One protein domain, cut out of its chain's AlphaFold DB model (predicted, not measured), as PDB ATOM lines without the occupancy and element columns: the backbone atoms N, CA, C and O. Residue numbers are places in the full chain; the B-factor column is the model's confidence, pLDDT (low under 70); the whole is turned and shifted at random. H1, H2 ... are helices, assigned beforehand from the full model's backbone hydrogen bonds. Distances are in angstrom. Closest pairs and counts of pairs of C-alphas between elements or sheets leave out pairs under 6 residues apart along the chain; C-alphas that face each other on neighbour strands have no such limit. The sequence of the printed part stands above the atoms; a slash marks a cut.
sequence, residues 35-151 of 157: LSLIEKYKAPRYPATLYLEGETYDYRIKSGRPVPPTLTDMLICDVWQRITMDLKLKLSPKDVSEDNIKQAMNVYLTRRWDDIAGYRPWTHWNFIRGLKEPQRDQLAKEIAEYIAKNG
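What this domain is: This is residues 35 to 151 of the 157 residues of an uncharacterized protein of Acidobacteria bacterium (UniProt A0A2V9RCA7). A cluster of crossed helices has H3 nearest its middle, with H4 packed across H3, H5 and H6 packed on H4, and the short H1 on residues 71 to 75 of H3. H2 sits at the far end on a looped arm, where residues 48 to 53 stick out. The printed part has 117 residues, 70 of them in six named helices, H1 to H6 in order along the chain, with no named strand; its class is all helix, and it is compact, with a radius of gyration of the C-alphas of 13.8 A and spans of 40 by 30 by 27 A.

Where its parts are: H1 is residues 35 to 40, from C-alpha 35 at (109.475, 135.957, 97.977). H2 is 56 to 62; H3, 71 to 86, 21.3 A; H4, 98 to 110, 18.4 A; H5, 121 to 130; H6, 133 to 150, 25.3 A, to C-alpha 150 at (120.358, 138.501, 106.216).

How they stand to each other: H1 touches H3, closest C-alphas Glu 39 and Leu 71, 5.4 A. H2 touches no helix. H4, the hub, touches H3 about perpendicular at 88 degrees, closest C-alphas Arg 82 and Ala 104, 5.1 A. It touches H5 and H6 too. Every O i to N i+4 pair is within hydrogen-bond range in H2, H3, H5 and H6; H4 has 6 of 9, H1 0 of 2 but 3 of 3 i+3 pairs.

The domain as a whole: The farthest C-alphas, Leu 50 and Asp 95, are 41.7 A apart. The printed part has no cut; links H1 to H2 and H3 to H4 are long. No printed residue is under 70.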
ATOM      1  N   LEU A  35     108.444 136.867  97.489       96.94
ATOM      2  CA  LEU A  35     109.475 135.957  97.977       96.94
ATOM      3  C   LEU A  35     108.896 134.904  98.926       96.94
ATOM      4  O   LEU A  35     109.202 133.728  98.786       96.94
ATOM      5  N   SER A  36     107.980 135.290  99.821       95.94
ATOM      6  CA  SER A  36     107.368 134.360 100.784       95.94
ATOM      7  C   SER A  36     106.466 133.299 100.144       95.94
ATOM      8  O   SER A  36     106.123 132.305 100.787       95.94
ATOM      9  N   LEU A  37     106.076 133.480  98.877       97.00
ATOM     10  CA  LEU A  37     105.236 132.518  98.168       97.00
ATOM     11  C   LEU A  37     105.975 131.209  97.876       97.00
ATOM     12  O   LEU A  37     105.308 130.182  97.744       97.00
ATOM     13  N   ILE A  38     107.315 131.215  97.824       97.69
ATOM     14  CA  ILE A  38     108.098 129.998  97.564       97.69
ATOM     15  C   ILE A  38     107.871 128.928  98.636       97.69
ATOM     16  O   ILE A  38     107.784 127.750  98.308       97.69
ATOM     17  N   GLU A  39     107.657 129.325  99.894       96.88
ATOM     18  CA  GLU A  39     107.426 128.393 101.011       96.88
ATOM     19  C   GLU A  39     106.163 127.549 100.834       96.88
ATOM     20  O   GLU A  39     106.047 126.443 101.357       96.88
ATOM     21  N   LYS A  40     105.186 128.083 100.099       96.31
ATOM     22  CA  LYS A  40     103.908 127.416  99.827       96.31
ATOM     23  C   LYS A  40     103.842 126.865  98.407       96.31
ATOM     24  O   LYS A  40     102.854 126.223  98.046       96.31
ATOM     25  N   TYR A  41     104.855 127.141  97.592       97.44
ATOM     26  CA  TYR A  41     104.860 126.774  96.193       97.44
ATOM     27  C   TYR A  41     105.076 125.270  96.033       97.44
ATOM     28  O   TYR A  41     106.018 124.685  96.566       97.44
ATOM     29  N   LYS A  42     104.200 124.640  95.250       96.38
ATOM     30  CA  LYS A  42     104.327 123.239  94.853       96.38
ATOM     31  C   LYS A  42     104.706 123.193  93.382       96.38
ATOM     32  O   LYS A  42     103.872 123.478  92.525       96.38
ATOM     33  N   ALA A  43     105.959 122.847  93.105       95.12
ATOM     34  CA  ALA A  43     106.412 122.623  91.741       95.12
ATOM     35  C   ALA A  43     105.672 121.427  91.114       95.12
ATOM     36  O   ALA A  43     105.252 120.515  91.837       95.12
ATOM     37  N   PRO A  44     105.536 121.387  89.775       96.44
ATOM     38  CA  PRO A  44     105.108 120.175  89.091       96.44
ATOM     39  C   PRO A  44     106.050 119.009  89.411       96.44
ATOM     40  O   PRO A  44     107.187 119.210  89.850       96.44
ATOM     41  N   ARG A  45     105.589 117.777  89.170       95.06
ATOM     42  CA  ARG A  45     106.404 116.578  89.404       95.06
ATOM     43  C   ARG A  45     107.741 116.700  88.671       95.06
ATOM     44  O   ARG A  45     107.756 116.999  87.479       95.06
ATOM     45  N   TYR A  46     108.835 116.449  89.390       94.88
ATOM     46  CA  TYR A  46     110.172 116.444  88.809       94.88
ATOM     47  C   TYR A  46     110.250 115.414  87.665       94.88
ATOM     48  O   TYR A  46     109.790 114.277  87.848       94.88
ATOM     49  N   PRO A  47     110.782 115.786  86.487       93.56
ATOM     50  CA  PRO A  47     110.898 114.888  85.345       93.56
ATOM     51  C   PRO A  47     112.053 113.900  85.563       93.56
ATOM     52  O   PRO A  47     113.157 114.084  85.057       93.56
ATOM     53  N   ALA A  48     111.785 112.849  86.339       88.00
ATOM     54  CA  ALA A  48     112.754 111.800  86.623       88.00
ATOM     55  C   ALA A  48     113.296 111.154  85.333       88.00
ATOM     56  O   ALA A  48     112.567 110.923  84.367       88.00
ATOM     57  N   THR A  49     114.587 110.845  85.347       86.31
ATOM     58  CA  THR A  49     115.332 110.181  84.274       86.31
ATOM     59  C   THR A  49     115.909 108.861  84.783       86.31
ATOM     60  O   THR A  49     115.767 108.525  85.956       86.31
ATOM     61  N   LEU A  50     116.617 108.126  83.918       83.62
ATOM     62  CA  LEU A  50     117.343 106.914  84.313       83.62
ATOM     63  C   LEU A  50     118.414 107.175  85.394       83.62
ATOM     64  O   LEU A  50     118.762 106.261  86.133       83.62
ATOM     65  N   TYR A  51     118.943 108.401  85.477       84.25
ATOM     66  CA  TYR A  51     120.079 108.742  86.342       84.25
ATOM     67  C   TYR A  51     119.717 109.680  87.500       84.25
ATOM     68  O   TYR A  51     120.419 109.707  88.509       84.25
ATOM     69  N   LEU A  52     118.640 110.457  87.358       87.06
ATOM     70  CA  LEU A  52     118.193 111.453  88.331       87.06
ATOM     71  C   LEU A  52     116.696 111.291  88.589       87.06
ATOM     72  O   LEU A  52     115.880 111.537  87.706       87.06
ATOM     73  N   GLU A  53     116.341 110.908  89.807       89.81
ATOM     74  CA  GLU A  53     114.970 110.701  90.283       89.81
ATOM     75  C   GLU A  53     114.403 111.926  91.026       89.81
ATOM     76  O   GLU A  53     113.194 111.993  91.253       89.81
ATOM     77  N   GLY A  54     115.250 112.894  91.388       91.12
ATOM     78  CA  GLY A  54     114.875 114.103  92.127       91.12
ATOM     79  C   GLY A  54     115.880 115.244  91.962       91.12
ATOM     80  O   GLY A  54     116.859 115.128  91.224       91.12
ATOM     81  N   GLU A  55     115.637 116.360  92.647       93.31
ATOM     82  CA  GLU A  55     116.534 117.521  92.636       93.31
ATOM     83  C   GLU A  55     117.754 117.297  93.552       93.31
ATOM     84  O   GLU A  55     117.730 116.463  94.458       93.31
ATOM     85  N   THR A  56     118.821 118.089  93.378       90.69
ATOM     86  CA  THR A  56     120.023 118.061  94.239       90.69
ATOM     87  C   THR A  56     119.677 118.099  95.730       90.69
ATOM     88  O   THR A  56     120.268 117.380  96.538       90.69
ATOM     89  N   TYR A  57     118.712 118.941  96.097       92.56
ATOM     90  CA  TYR A  57     118.207 119.070  97.457       92.56
ATOM     91  C   TYR A  57     117.678 117.749  98.033       92.56
ATOM     92  O   TYR A  57     118.036 117.397  99.157       92.56
ATOM     93  N   ASP A  58     116.904 116.981  97.260       91.75
ATOM     94  CA  ASP A  58     116.334 115.703  97.704       91.75
ATOM     95  C   ASP A  58     117.446 114.700  98.050       91.75
ATOM     96  O   ASP A  58     117.387 113.993  99.060       91.75
ATOM     97  N   TYR A  59     118.522 114.693  97.259       91.56
ATOM     98  CA  TYR A  59     119.701 113.869  97.523       91.56
ATOM     99  C   TYR A  59     120.494 114.325  98.749       91.56
ATOM    100  O   TYR A  59     120.986 113.480  99.506       91.56
ATOM    101  N   ARG A  60     120.628 115.639  98.976       92.56
ATOM    102  CA  ARG A  60     121.275 116.166 100.187       92.56
ATOM    103  C   ARG A  60     120.508 115.751 101.440       92.56
ATOM    104  O   ARG A  60     121.130 115.213 102.350       92.56
ATOM    105  N   ILE A  61     119.178 115.869 101.437       91.56
ATOM    106  CA  ILE A  61     118.335 115.349 102.526       91.56
ATOM    107  C   ILE A  61     118.564 113.850 102.718       91.56
ATOM    108  O   ILE A  61     118.864 113.412 103.826       91.56
ATOM    109  N   LYS A  62     118.452 113.058 101.644       92.44
ATOM    110  CA  LYS A  62     118.587 111.594 101.710       92.44
ATOM    111  C   LYS A  62     119.933 111.152 102.287       92.44
ATOM    112  O   LYS A  62     120.007 110.129 102.958       92.44
ATOM    113  N   SER A  63     120.991 111.913 102.019       92.44
ATOM    114  CA  SER A  63     122.349 111.642 102.501       92.44
ATOM    115  C   SER A  63     122.687 112.314 103.838       92.44
ATOM    116  O   SER A  63     123.834 112.231 104.270       92.44
ATOM    117  N   GLY A  64     121.725 112.973 104.496       92.00
ATOM    118  CA  GLY A  64     121.943 113.668 105.769       92.00
ATOM    119  C   GLY A  64     122.887 114.869 105.667       92.00
ATOM    120  O   GLY A  64     123.479 115.272 106.665       92.00
ATOM    121  N   ARG A  65     123.065 115.425 104.464       90.00
ATOM    122  CA  ARG A  65     123.879 116.621 104.241       90.00
ATOM    123  C   ARG A  65     123.101 117.872 104.641       90.00
ATOM    124  O   ARG A  65     121.879 117.903 104.481       90.00
ATOM    125  N   PRO A  66     123.794 118.916 105.112       90.12
ATOM    126  CA  PRO A  66     123.132 120.144 105.497       90.12
ATOM    127  C   PRO A  66     122.500 120.835 104.276       90.12
ATOM    128  O   PRO A  66     123.001 120.761 103.145       90.12
ATOM    129  N   VAL A  67     121.360 121.484 104.520       91.31
ATOM    130  CA  VAL A  67     120.582 122.237 103.528       91.31
ATOM    131  C   VAL A  67     120.058 123.548 104.128       91.31
ATOM    132  O   VAL A  67     119.821 123.583 105.340       91.31
ATOM    133  N   PRO A  68     119.899 124.625 103.332       93.50
ATOM    134  CA  PRO A  68     119.372 125.882 103.849       93.50
ATOM    135  C   PRO A  68     118.018 125.670 104.550       93.50
ATOM    136  O   PRO A  68     117.223 124.840 104.104       93.50
ATOM    137  N   PRO A  69     117.738 126.387 105.651       91.56
ATOM    138  CA  PRO A  69     116.667 126.012 106.575       91.56
ATOM    139  C   PRO A  69     115.253 126.289 106.047       91.56
ATOM    140  O   PRO A  69     114.286 125.756 106.587       91.56
ATOM    141  N   THR A  70     115.114 127.126 105.015       94.62
ATOM    142  CA  THR A  70     113.827 127.505 104.414       94.62
ATOM    143  C   THR A  70     113.906 127.469 102.889       94.62
ATOM    144  O   THR A  70     114.995 127.592 102.321       94.62
ATOM    145  N   LEU A  71     112.770 127.313 102.193       95.62
ATOM    146  CA  LEU A  71     112.760 127.371 100.723       95.62
ATOM    147  C   LEU A  71     113.151 128.763 100.213       95.62
ATOM    148  O   LEU A  71     113.736 128.890  99.141       95.62
ATOM    149  N   THR A  72     112.878 129.795 101.006       96.94
ATOM    150  CA  THR A  72     113.355 131.158 100.801       96.94
ATOM    151  C   THR A  72     114.876 131.181 100.805       96.94
ATOM    152  O   THR A  72     115.465 131.610  99.821       96.94
ATOM    153  N   ASP A  73     115.525 130.663 101.850       96.19
ATOM    154  CA  ASP A  73     116.989 130.620 101.925       96.19
ATOM    155  C   ASP A  73     117.599 129.809 100.773       96.19
ATOM    156  O   ASP A  73     118.615 130.217 100.207       96.19
ATOM    157  N   MET A  74     116.958 128.711 100.360       96.38
ATOM    158  CA  MET A  74     117.387 127.942  99.186       96.38
ATOM    159  C   MET A  74     117.289 128.751  97.893       96.38
ATOM    160  O   MET A  74     118.236 128.750  97.109       96.38
ATOM    161  N   LEU A  75     116.175 129.454  97.664       97.88
ATOM    162  CA  LEU A  75     116.010 130.325  96.499       97.88
ATOM    163  C   LEU A  75     117.060 131.440  96.495       97.88
ATOM    164  O   LEU A  75     117.641 131.730  95.452       97.88
ATOM    165  N   ILE A  76     117.340 132.031  97.658       97.75
ATOM    166  CA  ILE A  76     118.379 133.050  97.821       97.75
ATOM    167  C   ILE A  76     119.759 132.488  97.460       97.75
ATOM    168  O   ILE A  76     120.478 133.117  96.684       97.75
ATOM    169  N   CYS A  77     120.112 131.297  97.952       96.81
ATOM    170  CA  CYS A  77     121.373 130.635  97.607       96.81
ATOM    171  C   CYS A  77     121.469 130.337  96.104       96.81
ATOM    172  O   CYS A  77     122.481 130.642  95.475       96.81
ATOM    173  N   ASP A  78     120.408 129.798  95.503       97.25
ATOM    174  CA  ASP A  78     120.390 129.456  94.080       97.25
ATOM    175  C   ASP A  78     120.463 130.703  93.185       97.25
ATOM    176  O   ASP A  78     121.143 130.694  92.160       97.25
ATOM    177  N   VAL A  79     119.810 131.809  93.556       98.06
ATOM    178  CA  VAL A  79     119.938 133.095  92.844       98.06
ATOM    179  C   VAL A  79     121.336 133.688  93.027       98.06
ATOM    180  O   VAL A  79     121.928 134.163  92.057       98.06
ATOM    181  N   TRP A  80     121.914 133.606  94.226       97.06
ATOM    182  CA  TRP A  80     123.292 134.030  94.484       97.06
ATOM    183  C   TRP A  80     124.313 133.255  93.641       97.06
ATOM    184  O   TRP A  80     125.260 133.836  93.101       97.06
ATOM    185  N   GLN A  81     124.093 131.955  93.439       95.56
ATOM    186  CA  GLN A  81     124.909 131.161  92.521       95.56
ATOM    187  C   GLN A  81     124.810 131.663  91.078       95.56
ATOM    188  O   GLN A  81     125.821 131.684  90.384       95.56
ATOM    189  N   ARG A  82     123.649 132.146  90.611       97.44
ATOM    190  CA  ARG A  82     123.555 132.764  89.273       97.44
ATOM    191  C   ARG A  82     124.402 134.031  89.174       97.44
ATOM    192  O   ARG A  82     125.081 134.243  88.175       97.44
ATOM    193  N   ILE A  83     124.421 134.855  90.221       97.12
ATOM    194  CA  ILE A  83     125.253 136.068  90.262       97.12
ATOM    195  C   ILE A  83     126.739 135.708  90.163       97.12
ATOM    196  O   ILE A  83     127.476 136.285  89.362       97.12
ATOM    197  N   THR A  84     127.181 134.738  90.957       95.69
ATOM    198  CA  THR A  84     128.606 134.402  91.084       95.69
ATOM    199  C   THR A  84     129.122 133.484  89.974       95.69
ATOM    200  O   THR A  84     130.261 133.642  89.543       95.69
ATOM    201  N   MET A  85     128.309 132.551  89.471       95.19
ATOM    202  CA  MET A  85     128.728 131.551  88.479       95.19
ATOM    203  C   MET A  85     128.356 131.938  87.046       95.19
ATOM    204  O   MET A  85     129.184 131.804  86.144       95.19
ATOM    205  N   ASP A  86     127.131 132.425  86.826       96.06
ATOM    206  CA  ASP A  86     126.631 132.732  85.480       96.06
ATOM    207  C   ASP A  86     126.973 134.154  85.053       96.06
ATOM    208  O   ASP A  86     127.529 134.353  83.972       96.06
ATOM    209  N   LEU A  87     126.695 135.135  85.916       96.44
ATOM    210  CA  LEU A  87     127.060 136.533  85.671       96.44
ATOM    211  C   LEU A  87     128.530 136.819  86.014       96.44
ATOM    212  O   LEU A  87     129.073 137.835  85.586       96.44
ATOM    213  N   LYS A  88     129.183 135.924  86.771       96.75
ATOM    214  CA  LYS A  88     130.592 136.027  87.196       96.75
ATOM    215  C   LYS A  88     130.911 137.325  87.943       96.75
ATOM    216  O   LYS A  88     132.043 137.816  87.903       96.75
ATOM    217  N   LEU A  89     129.916 137.881  88.632       96.19
ATOM    218  CA  LEU A  89     130.071 139.108  89.400       96.19
ATOM    219  C   LEU A  89     130.723 138.787  90.746       96.19
ATOM    220  O   LEU A  89     130.329 137.855  91.446       96.19
ATOM    221  N   LYS A  90     131.725 139.585  91.116       94.25
ATOM    222  CA  LYS A  90     132.406 139.504  92.411       94.25
ATOM    223  C   LYS A  90     131.853 140.596  93.320       94.25
ATOM    224  O   LYS A  90     132.419 141.681  93.392       94.25
ATOM    225  N   LEU A  91     130.718 140.316  93.950       93.00
ATOM    226  CA  LEU A  91     130.019 141.246  94.837       93.00
ATOM    227  C   LEU A  91     130.043 140.719  96.269       93.00
ATOM    228  O   LEU A  91     130.027 139.506  96.485       93.00
ATOM    229  N   SER A  92     130.040 141.624  97.246       93.38
ATOM    230  CA  SER A  92     129.635 141.250  98.600       93.38
ATOM    231  C   SER A  92     128.100 141.216  98.679       93.38
ATOM    232  O   SER A  92     127.443 141.936  97.923       93.38
ATOM    233  N   PRO A  93     127.494 140.445  99.602       93.12
ATOM    234  CA  PRO A  93     126.041 140.448  99.795       93.12
ATOM    235  C   PRO A  93     125.432 141.844 100.021       93.12
ATOM    236  O   PRO A  93     124.282 142.080  99.669       93.12
ATOM    237  N   LYS A  94     126.193 142.793 100.581       91.88
ATOM    238  CA  LYS A  94     125.713 144.162 100.841       91.88
ATOM    239  C   LYS A  94     125.651 145.036  99.588       91.88
ATOM    240  O   LYS A  94     124.926 146.023  99.592       91.88
ATOM    241  N   ASP A  95     126.384 144.666  98.542       93.56
ATOM    242  CA  ASP A  95     126.509 145.449  97.308       93.56
ATOM    243  C   ASP A  95     125.563 144.954  96.204       93.56
ATOM    244  O   ASP A  95     125.620 145.410  95.063       93.56
ATOM    245  N   VAL A  96     124.700 143.991  96.526       95.31
ATOM    246  CA  VAL A  96     123.759 143.408  95.573       95.31
ATOM    247  C   VAL A  96     122.639 144.389  95.274       95.31
ATOM    248  O   VAL A  96     121.856 144.748  96.151       95.31
ATOM    249  N   SER A  97     122.532 144.779  94.008       97.12
ATOM    250  CA  SER A  97     121.427 145.601  93.519       97.12
ATOM    251  C   SER A  97     120.259 144.754  93.007       97.12
ATOM    252  O   SER A  97     120.430 143.600  92.610       97.12
ATOM    253  N   GLU A  98     119.071 145.362  92.943       97.69
ATOM    254  CA  GLU A  98     117.894 144.780  92.283       97.69
ATOM    255  C   GLU A  98     118.202 144.360  90.836       97.69
ATOM    256  O   GLU A  98     117.788 143.285  90.407       97.69
ATOM    257  N   ASP A  99     118.975 145.159  90.097       98.19
ATOM    258  CA  ASP A  99     119.339 144.852  88.712       98.19
ATOM    259  C   ASP A  99     120.208 143.587  88.605       98.19
ATOM    260  O   ASP A  99     119.956 142.731  87.755       98.19
ATOM    261  N   ASN A 100     121.156 143.384  89.533       98.00
ATOM    262  CA  ASN A 100     121.915 142.130  89.586       98.00
ATOM    263  C   ASN A 100     120.988 140.927  89.802       98.00
ATOM    264  O   ASN A 100     121.176 139.887  89.166       98.00
ATOM    265  N   ILE A 101     119.971 141.074  90.658       98.56
ATOM    266  CA  ILE A 101     118.982 140.019  90.880       98.56
ATOM    267  C   ILE A 101     118.145 139.771  89.627       98.56
ATOM    268  O   ILE A 101     117.940 138.615  89.266       98.56
ATOM    269  N   LYS A 102     117.690 140.816  88.927       98.62
ATOM    270  CA  LYS A 102     116.922 140.662  87.681       98.62
ATOM    271  C   LYS A 102     117.712 139.900  86.627       98.62
ATOM    272  O   LYS A 102     117.197 138.942  86.049       98.62
ATOM    273  N   GLN A 103     118.975 140.268  86.422       98.31
ATOM    274  CA  GLN A 103     119.864 139.567  85.493       98.31
ATOM    275  C   GLN A 103     120.066 138.099  85.897       98.31
ATOM    276  O   GLN A 103     119.987 137.205  85.055       98.31
ATOM    277  N   ALA A 104     120.253 137.830  87.190       98.31
ATOM    278  CA  ALA A 104     120.389 136.477  87.720       98.31
ATOM    279  C   ALA A 104     119.104 135.654  87.535       98.31
ATOM    280  O   ALA A 104     119.149 134.502  87.099       98.31
ATOM    281  N   MET A 105     117.943 136.253  87.801       98.56
ATOM    282  CA  MET A 105     116.637 135.631  87.593       98.56
ATOM    283  C   MET A 105     116.362 135.345  86.115       98.56
ATOM    284  O   MET A 105     115.709 134.350  85.794       98.56
ATOM    285  N   ASN A 106     116.900 136.159  85.203       98.38
ATOM    286  CA  ASN A 106     116.761 135.949  83.767       98.38
ATOM    287  C   ASN A 106     117.380 134.619  83.295       98.38
ATOM    288  O   ASN A 106     116.935 134.056  82.294       98.38
ATOM    289  N   VAL A 107     118.334 134.047  84.041       98.31
ATOM    290  CA  VAL A 107     118.850 132.694  83.766       98.31
ATOM    291  C   VAL A 107     117.727 131.652  83.832       98.31
ATOM    292  O   VAL A 107     117.619 130.818  82.936       98.31
ATOM    293  N   TYR A 108     116.822 131.743  84.811       98.25
ATOM    294  CA  TYR A 108     115.668 130.837  84.929       98.25
ATOM    295  C   TYR A 108     114.613 131.054  83.832       98.25
ATOM    296  O   TYR A 108     113.822 130.159  83.529       98.25
ATOM    297  N   LEU A 109     114.584 132.237  83.213       97.94
ATOM    298  CA  LEU A 109     113.666 132.538  82.112       97.94
ATOM    299  C   LEU A 109     114.202 132.055  80.757       97.94
ATOM    300  O   LEU A 109     113.417 131.695  79.878       97.94
ATOM    301  N   THR A 110     115.524 132.015  80.597       97.75
ATOM    302  CA  THR A 110     116.179 131.792  79.299       97.75
ATOM    303  C   THR A 110     116.806 130.412  79.148       97.75
ATOM    304  O   THR A 110     116.828 129.884  78.037       97.75
ATOM    305  N   ARG A 111     117.280 129.798  80.234       97.50
ATOM    306  CA  ARG A 111     117.871 128.456  80.208       97.50
ATOM    307  C   ARG A 111     116.862 127.384  80.587       97.50
ATOM    308  O   ARG A 111     115.821 127.659  81.196       97.50
ATOM    309  N   ARG A 112     117.174 126.141  80.225       95.69
ATOM    310  CA  ARG A 112     116.464 124.984  80.761       95.69
ATOM    311  C   ARG A 112     116.930 124.707  82.189       95.69
ATOM    312  O   ARG A 112     118.043 125.055  82.563       95.69
ATOM    313  N   TRP A 113     116.054 124.113  82.989       94.75
ATOM    314  CA  TRP A 113     116.303 123.855  84.408       94.75
ATOM    315  C   TRP A 113     117.441 122.850  84.652       94.75
ATOM    316  O   TRP A 113     118.108 122.940  85.674       94.75
ATOM    317  N   ASP A 114     117.665 121.911  83.733       92.94
ATOM    318  CA  ASP A 114     118.704 120.876  83.804       92.94
ATOM    319  C   ASP A 114     120.116 121.445  83.592       92.94
ATOM    320  O   ASP A 114     121.088 120.867  84.071       92.94
ATOM    321  N   ASP A 115     120.219 122.626  82.978       93.69
ATOM    322  CA  ASP A 115     121.471 123.370  82.791       93.69
ATOM    323  C   ASP A 115     121.757 124.369  83.929       93.69
ATOM    324  O   ASP A 115     122.720 125.141  83.874       93.69
ATOM    325  N   ILE A 116     120.899 124.416  84.951       95.31
ATOM    326  CA  ILE A 116     121.016 125.340  86.078       95.31
ATOM    327  C   ILE A 116     121.490 124.554  87.300       95.31
ATOM    328  O   ILE A 116     120.775 123.718  87.840       95.31
ATOM    329  N   ALA A 117     122.703 124.843  87.771       90.94
ATOM    330  CA  ALA A 117     123.213 124.259  89.009       90.94
ATOM    331  C   ALA A 117     122.475 124.821  90.238       90.94
ATOM    332  O   ALA A 117     122.009 125.956  90.221       90.94
ATOM    333  N   GLY A 118     122.403 124.072  91.331       92.44
ATOM    334  CA  GLY A 118     121.840 124.579  92.583       92.44
ATOM    335  C   GLY A 118     121.133 123.510  93.396       92.44
ATOM    336  O   GLY A 118     121.171 122.320  93.070       92.44
ATOM    337  N   TYR A 119     120.486 123.957  94.464       94.56
ATOM    338  CA  TYR A 119     119.689 123.141  95.362       94.56
ATOM    339  C   TYR A 119     118.428 122.628  94.673       94.56
ATOM    340  O   TYR A 119     118.188 121.417  94.664       94.56
ATOM    341  N   ARG A 120     117.627 123.530  94.094       96.06
ATOM    342  CA  ARG A 120     116.309 123.192  93.534       96.06
ATOM    343  C   ARG A 120     116.039 123.870  92.187       96.06
ATOM    344  O   ARG A 120     115.089 124.651  92.059       96.06
ATOM    345  N   PRO A 121     116.864 123.599  91.160       95.44
ATOM    346  CA  PRO A 121     116.755 124.289  89.883       95.44
ATOM    347  C   PRO A 121     115.422 124.039  89.171       95.44
ATOM    348  O   PRO A 121     114.887 124.973  88.580       95.44
ATOM    349  N   TRP A 122     114.825 122.845  89.265       97.25
ATOM    350  CA  TRP A 122     113.509 122.566  88.672       97.25
ATOM    351  C   TRP A 122     112.406 123.365  89.362       97.25
ATOM    352  O   TRP A 122     111.566 123.986  88.702       97.25
ATOM    353  N   THR A 123     112.416 123.387  90.693       98.00
ATOM    354  CA  THR A 123     111.408 124.117  91.463       98.00
ATOM    355  C   THR A 123     111.521 125.621  91.260       98.00
ATOM    356  O   THR A 123     110.515 126.269  90.964       98.00
ATOM    357  N   HIS A 124     112.726 126.185  91.362       98.38
ATOM    358  CA  HIS A 124     112.943 127.622  91.195       98.38
ATOM    359  C   HIS A 124     112.686 128.081  89.756       98.38
ATOM    360  O   HIS A 124     112.092 129.140  89.552       98.38
ATOM    361  N   TRP A 125     113.027 127.256  88.759       98.44
ATOM    362  CA  TRP A 125     112.691 127.512  87.357       98.44
ATOM    363  C   TRP A 125     111.176 127.612  87.143       98.44
ATOM    364  O   TRP A 125     110.704 128.589  86.558       98.44
ATOM    365  N   ASN A 126     110.393 126.660  87.666       98.62
ATOM    366  CA  ASN A 126     108.933 126.696  87.536       98.62
ATOM    367  C   ASN A 126     108.311 127.853  88.332       98.62
ATOM    368  O   ASN A 126     107.409 128.525  87.830       98.62
ATOM    369  N   PHE A 127     108.810 128.119  89.542       98.56
ATOM    370  CA  PHE A 127     108.341 129.225  90.373       98.56
ATOM    371  C   PHE A 127     108.528 130.570  89.665       98.56
ATOM    372  O   PHE A 127     107.551 131.278  89.437       98.56
ATOM    373  N   ILE A 128     109.758 130.895  89.248       98.50
ATOM    374  CA  ILE A 128     110.089 132.191  88.638       98.50
ATOM    375  C   ILE A 128     109.345 132.387  87.312       98.50
ATOM    376  O   ILE A 128     108.829 133.474  87.053       98.50
ATOM    377  N   ARG A 129     109.242 131.344  86.479       98.19
ATOM    378  CA  ARG A 129     108.507 131.420  85.204       98.19
ATOM    379  C   ARG A 129     106.997 131.521  85.385       98.19
ATOM    380  O   ARG A 129     106.329 132.073  84.514       98.19
ATOM    381  N   GLY A 130     106.464 131.002  86.489       97.75
ATOM    382  CA  GLY A 130     105.047 131.109  86.833       97.75
ATOM    383  C   GLY A 130     104.622 132.509  87.284       97.75
ATOM    384  O   GLY A 130     103.434 132.825  87.252       97.75
ATOM    385  N   LEU A 131     105.566 133.362  87.690       97.81
ATOM    386  CA  LEU A 131     105.291 134.743  88.090       97.81
ATOM    387  C   LEU A 131     105.073 135.645  86.872       97.81
ATOM    388  O   LEU A 131     105.759 135.508  85.861       97.81
ATOM    389  N   LYS A 132     104.176 136.631  86.987       97.06
ATOM    390  CA  LYS A 132     104.048 137.727  86.010       97.06
ATOM    391  C   LYS A 132     105.217 138.705  86.132       97.06
ATOM    392  O   LYS A 132     105.842 138.791  87.182       97.06
ATOM    393  N   GLU A 133     105.472 139.491  85.090       96.94
ATOM    394  CA  GLU A 133     106.586 140.452  85.064       96.94
ATOM    395  C   GLU A 133     106.623 141.403  86.275       96.94
ATOM    396  O   GLU A 133     107.640 141.382  86.966       96.94
ATOM    397  N   PRO A 134     105.524 142.078  86.680       97.25
ATOM    398  CA  PRO A 134     105.561 142.934  87.871       97.25
ATOM    399  C   PRO A 134     105.850 142.166  89.170       97.25
ATOM    400  O   PRO A 134     106.425 142.706  90.109       97.25
ATOM    401  N   GLN A 135     105.458 140.889  89.241       97.75
ATOM    402  CA  GLN A 135     105.766 140.038  90.393       97.75
ATOM    403  C   GLN A 135     107.236 139.619  90.393       97.75
ATOM    404  O   GLN A 135     107.818 139.484  91.463       97.75
ATOM    405  N   ARG A 136     107.844 139.425  89.217       98.25
ATOM    406  CA  ARG A 136     109.281 139.151  89.097       98.25
ATOM    407  C   ARG A 136     110.112 140.374  89.467       98.25
ATOM    408  O   ARG A 136     111.097 140.208  90.174       98.25
ATOM    409  N   ASP A 137     109.694 141.572  89.065       97.75
ATOM    410  CA  ASP A 137     110.335 142.819  89.499       97.75
ATOM    411  C   ASP A 137     110.278 142.971  91.022       97.75
ATOM    412  O   ASP A 137     111.298 143.189  91.674       97.75
ATOM    413  N   GLN A 138     109.095 142.759  91.603       98.00
ATOM    414  CA  GLN A 138     108.915 142.796  93.050       98.00
ATOM    415  C   GLN A 138     109.739 141.710  93.763       98.00
ATOM    416  O   GLN A 138     110.350 141.984  94.794       98.00
ATOM    417  N   LEU A 139     109.807 140.495  93.210       98.38
ATOM    418  CA  LEU A 139     110.649 139.420  93.738       98.38
ATOM    419  C   LEU A 139     112.132 139.805  93.707       98.38
ATOM    420  O   LEU A 139     112.832 139.570  94.689       98.38
ATOM    421  N   ALA A 140     112.609 140.414  92.620       98.50
ATOM    422  CA  ALA A 140     114.002 140.828  92.501       98.50
ATOM    423  C   ALA A 140     114.388 141.844  93.583       98.50
ATOM    424  O   ALA A 140     115.423 141.697  94.239       98.50
ATOM    425  N   LYS A 141     113.510 142.821  93.826       98.00
ATOM    426  CA  LYS A 141     113.659 143.790  94.913       98.00
ATOM    427  C   LYS A 141     113.690 143.113  96.284       98.00
ATOM    428  O   LYS A 141     114.600 143.356  97.072       98.00
ATOM    429  N   GLU A 142     112.727 142.237  96.565       98.12
ATOM    430  CA  GLU A 142     112.638 141.536  97.853       98.12
ATOM    431  C   GLU A 142     113.846 140.633  98.124       98.12
ATOM    432  O   GLU A 142     114.290 140.539  99.267       98.12
ATOM    433  N   ILE A 143     114.398 139.992  97.093       98.25
ATOM    434  CA  ILE A 143     115.624 139.194  97.195       98.25
ATOM    435  C   ILE A 143     116.825 140.088  97.511       98.25
ATOM    436  O   ILE A 143     117.583 139.762  98.422       98.25
ATOM    437  N   ALA A 144     117.000 141.217  96.815       97.69
ATOM    438  CA  ALA A 144     118.097 142.144  97.099       97.69
ATOM    439  C   ALA A 144     118.031 142.656  98.551       97.69
ATOM    440  O   ALA A 144     119.019 142.592  99.285       97.69
ATOM    441  N   GLU A 145     116.841 143.065  99.006       96.19
ATOM    442  CA  GLU A 145     116.596 143.463 100.399       96.19
ATOM    443  C   GLU A 145     116.882 142.321 101.389       96.19
ATOM    444  O   GLU A 145     117.460 142.547 102.457       96.19
ATOM    445  N   TYR A 146     116.485 141.089 101.050       96.81
ATOM    446  CA  TYR A 146     116.733 139.918 101.885       96.81
ATOM    447  C   TYR A 146     118.229 139.660 102.056       96.81
ATOM    448  O   TYR A 146     118.683 139.485 103.188       96.81
ATOM    449  N   ILE A 147     118.982 139.653 100.956       96.19
ATOM    450  CA  ILE A 147     120.424 139.390 100.946       96.19
ATOM    451  C   ILE A 147     121.166 140.480 101.720       96.19
ATOM    452  O   ILE A 147     121.988 140.163 102.580       96.19
ATOM    453  N   ALA A 148     120.837 141.752 101.491       93.50
ATOM    454  CA  ALA A 148     121.465 142.865 102.197       93.50
ATOM    455  C   ALA A 148     121.250 142.789 103.720       93.50
ATOM    456  O   ALA A 148     122.146 143.123 104.497       93.50
ATOM    457  N   LYS A 149     120.068 142.330 104.156       93.50
ATOM    458  CA  LYS A 149     119.709 142.225 105.577       93.50
ATOM    459  C   LYS A 149     120.245 140.963 106.254       93.50
ATOM    460  O   LYS A 149     120.671 141.032 107.404       93.50
ATOM    461  N   ASN A 150     120.151 139.812 105.593       93.56
ATOM    462  CA  ASN A 150     120.358 138.501 106.216       93.56
ATOM    463  C   ASN A 150     121.631 137.789 105.743       93.56
ATOM    464  O   ASN A 150     121.989 136.766 106.329       93.56
ATOM    465  N   GLY A 151     122.289 138.301 104.703       93.00
ATOM    466  CA  GLY A 151     123.351 137.599 103.994       93.00
ATOM    467  C   GLY A 151     122.832 136.413 103.179       93.00
ATOM    468  O   GLY A 151     121.632 136.271 102.932       93.00
TER     469      GLY A 151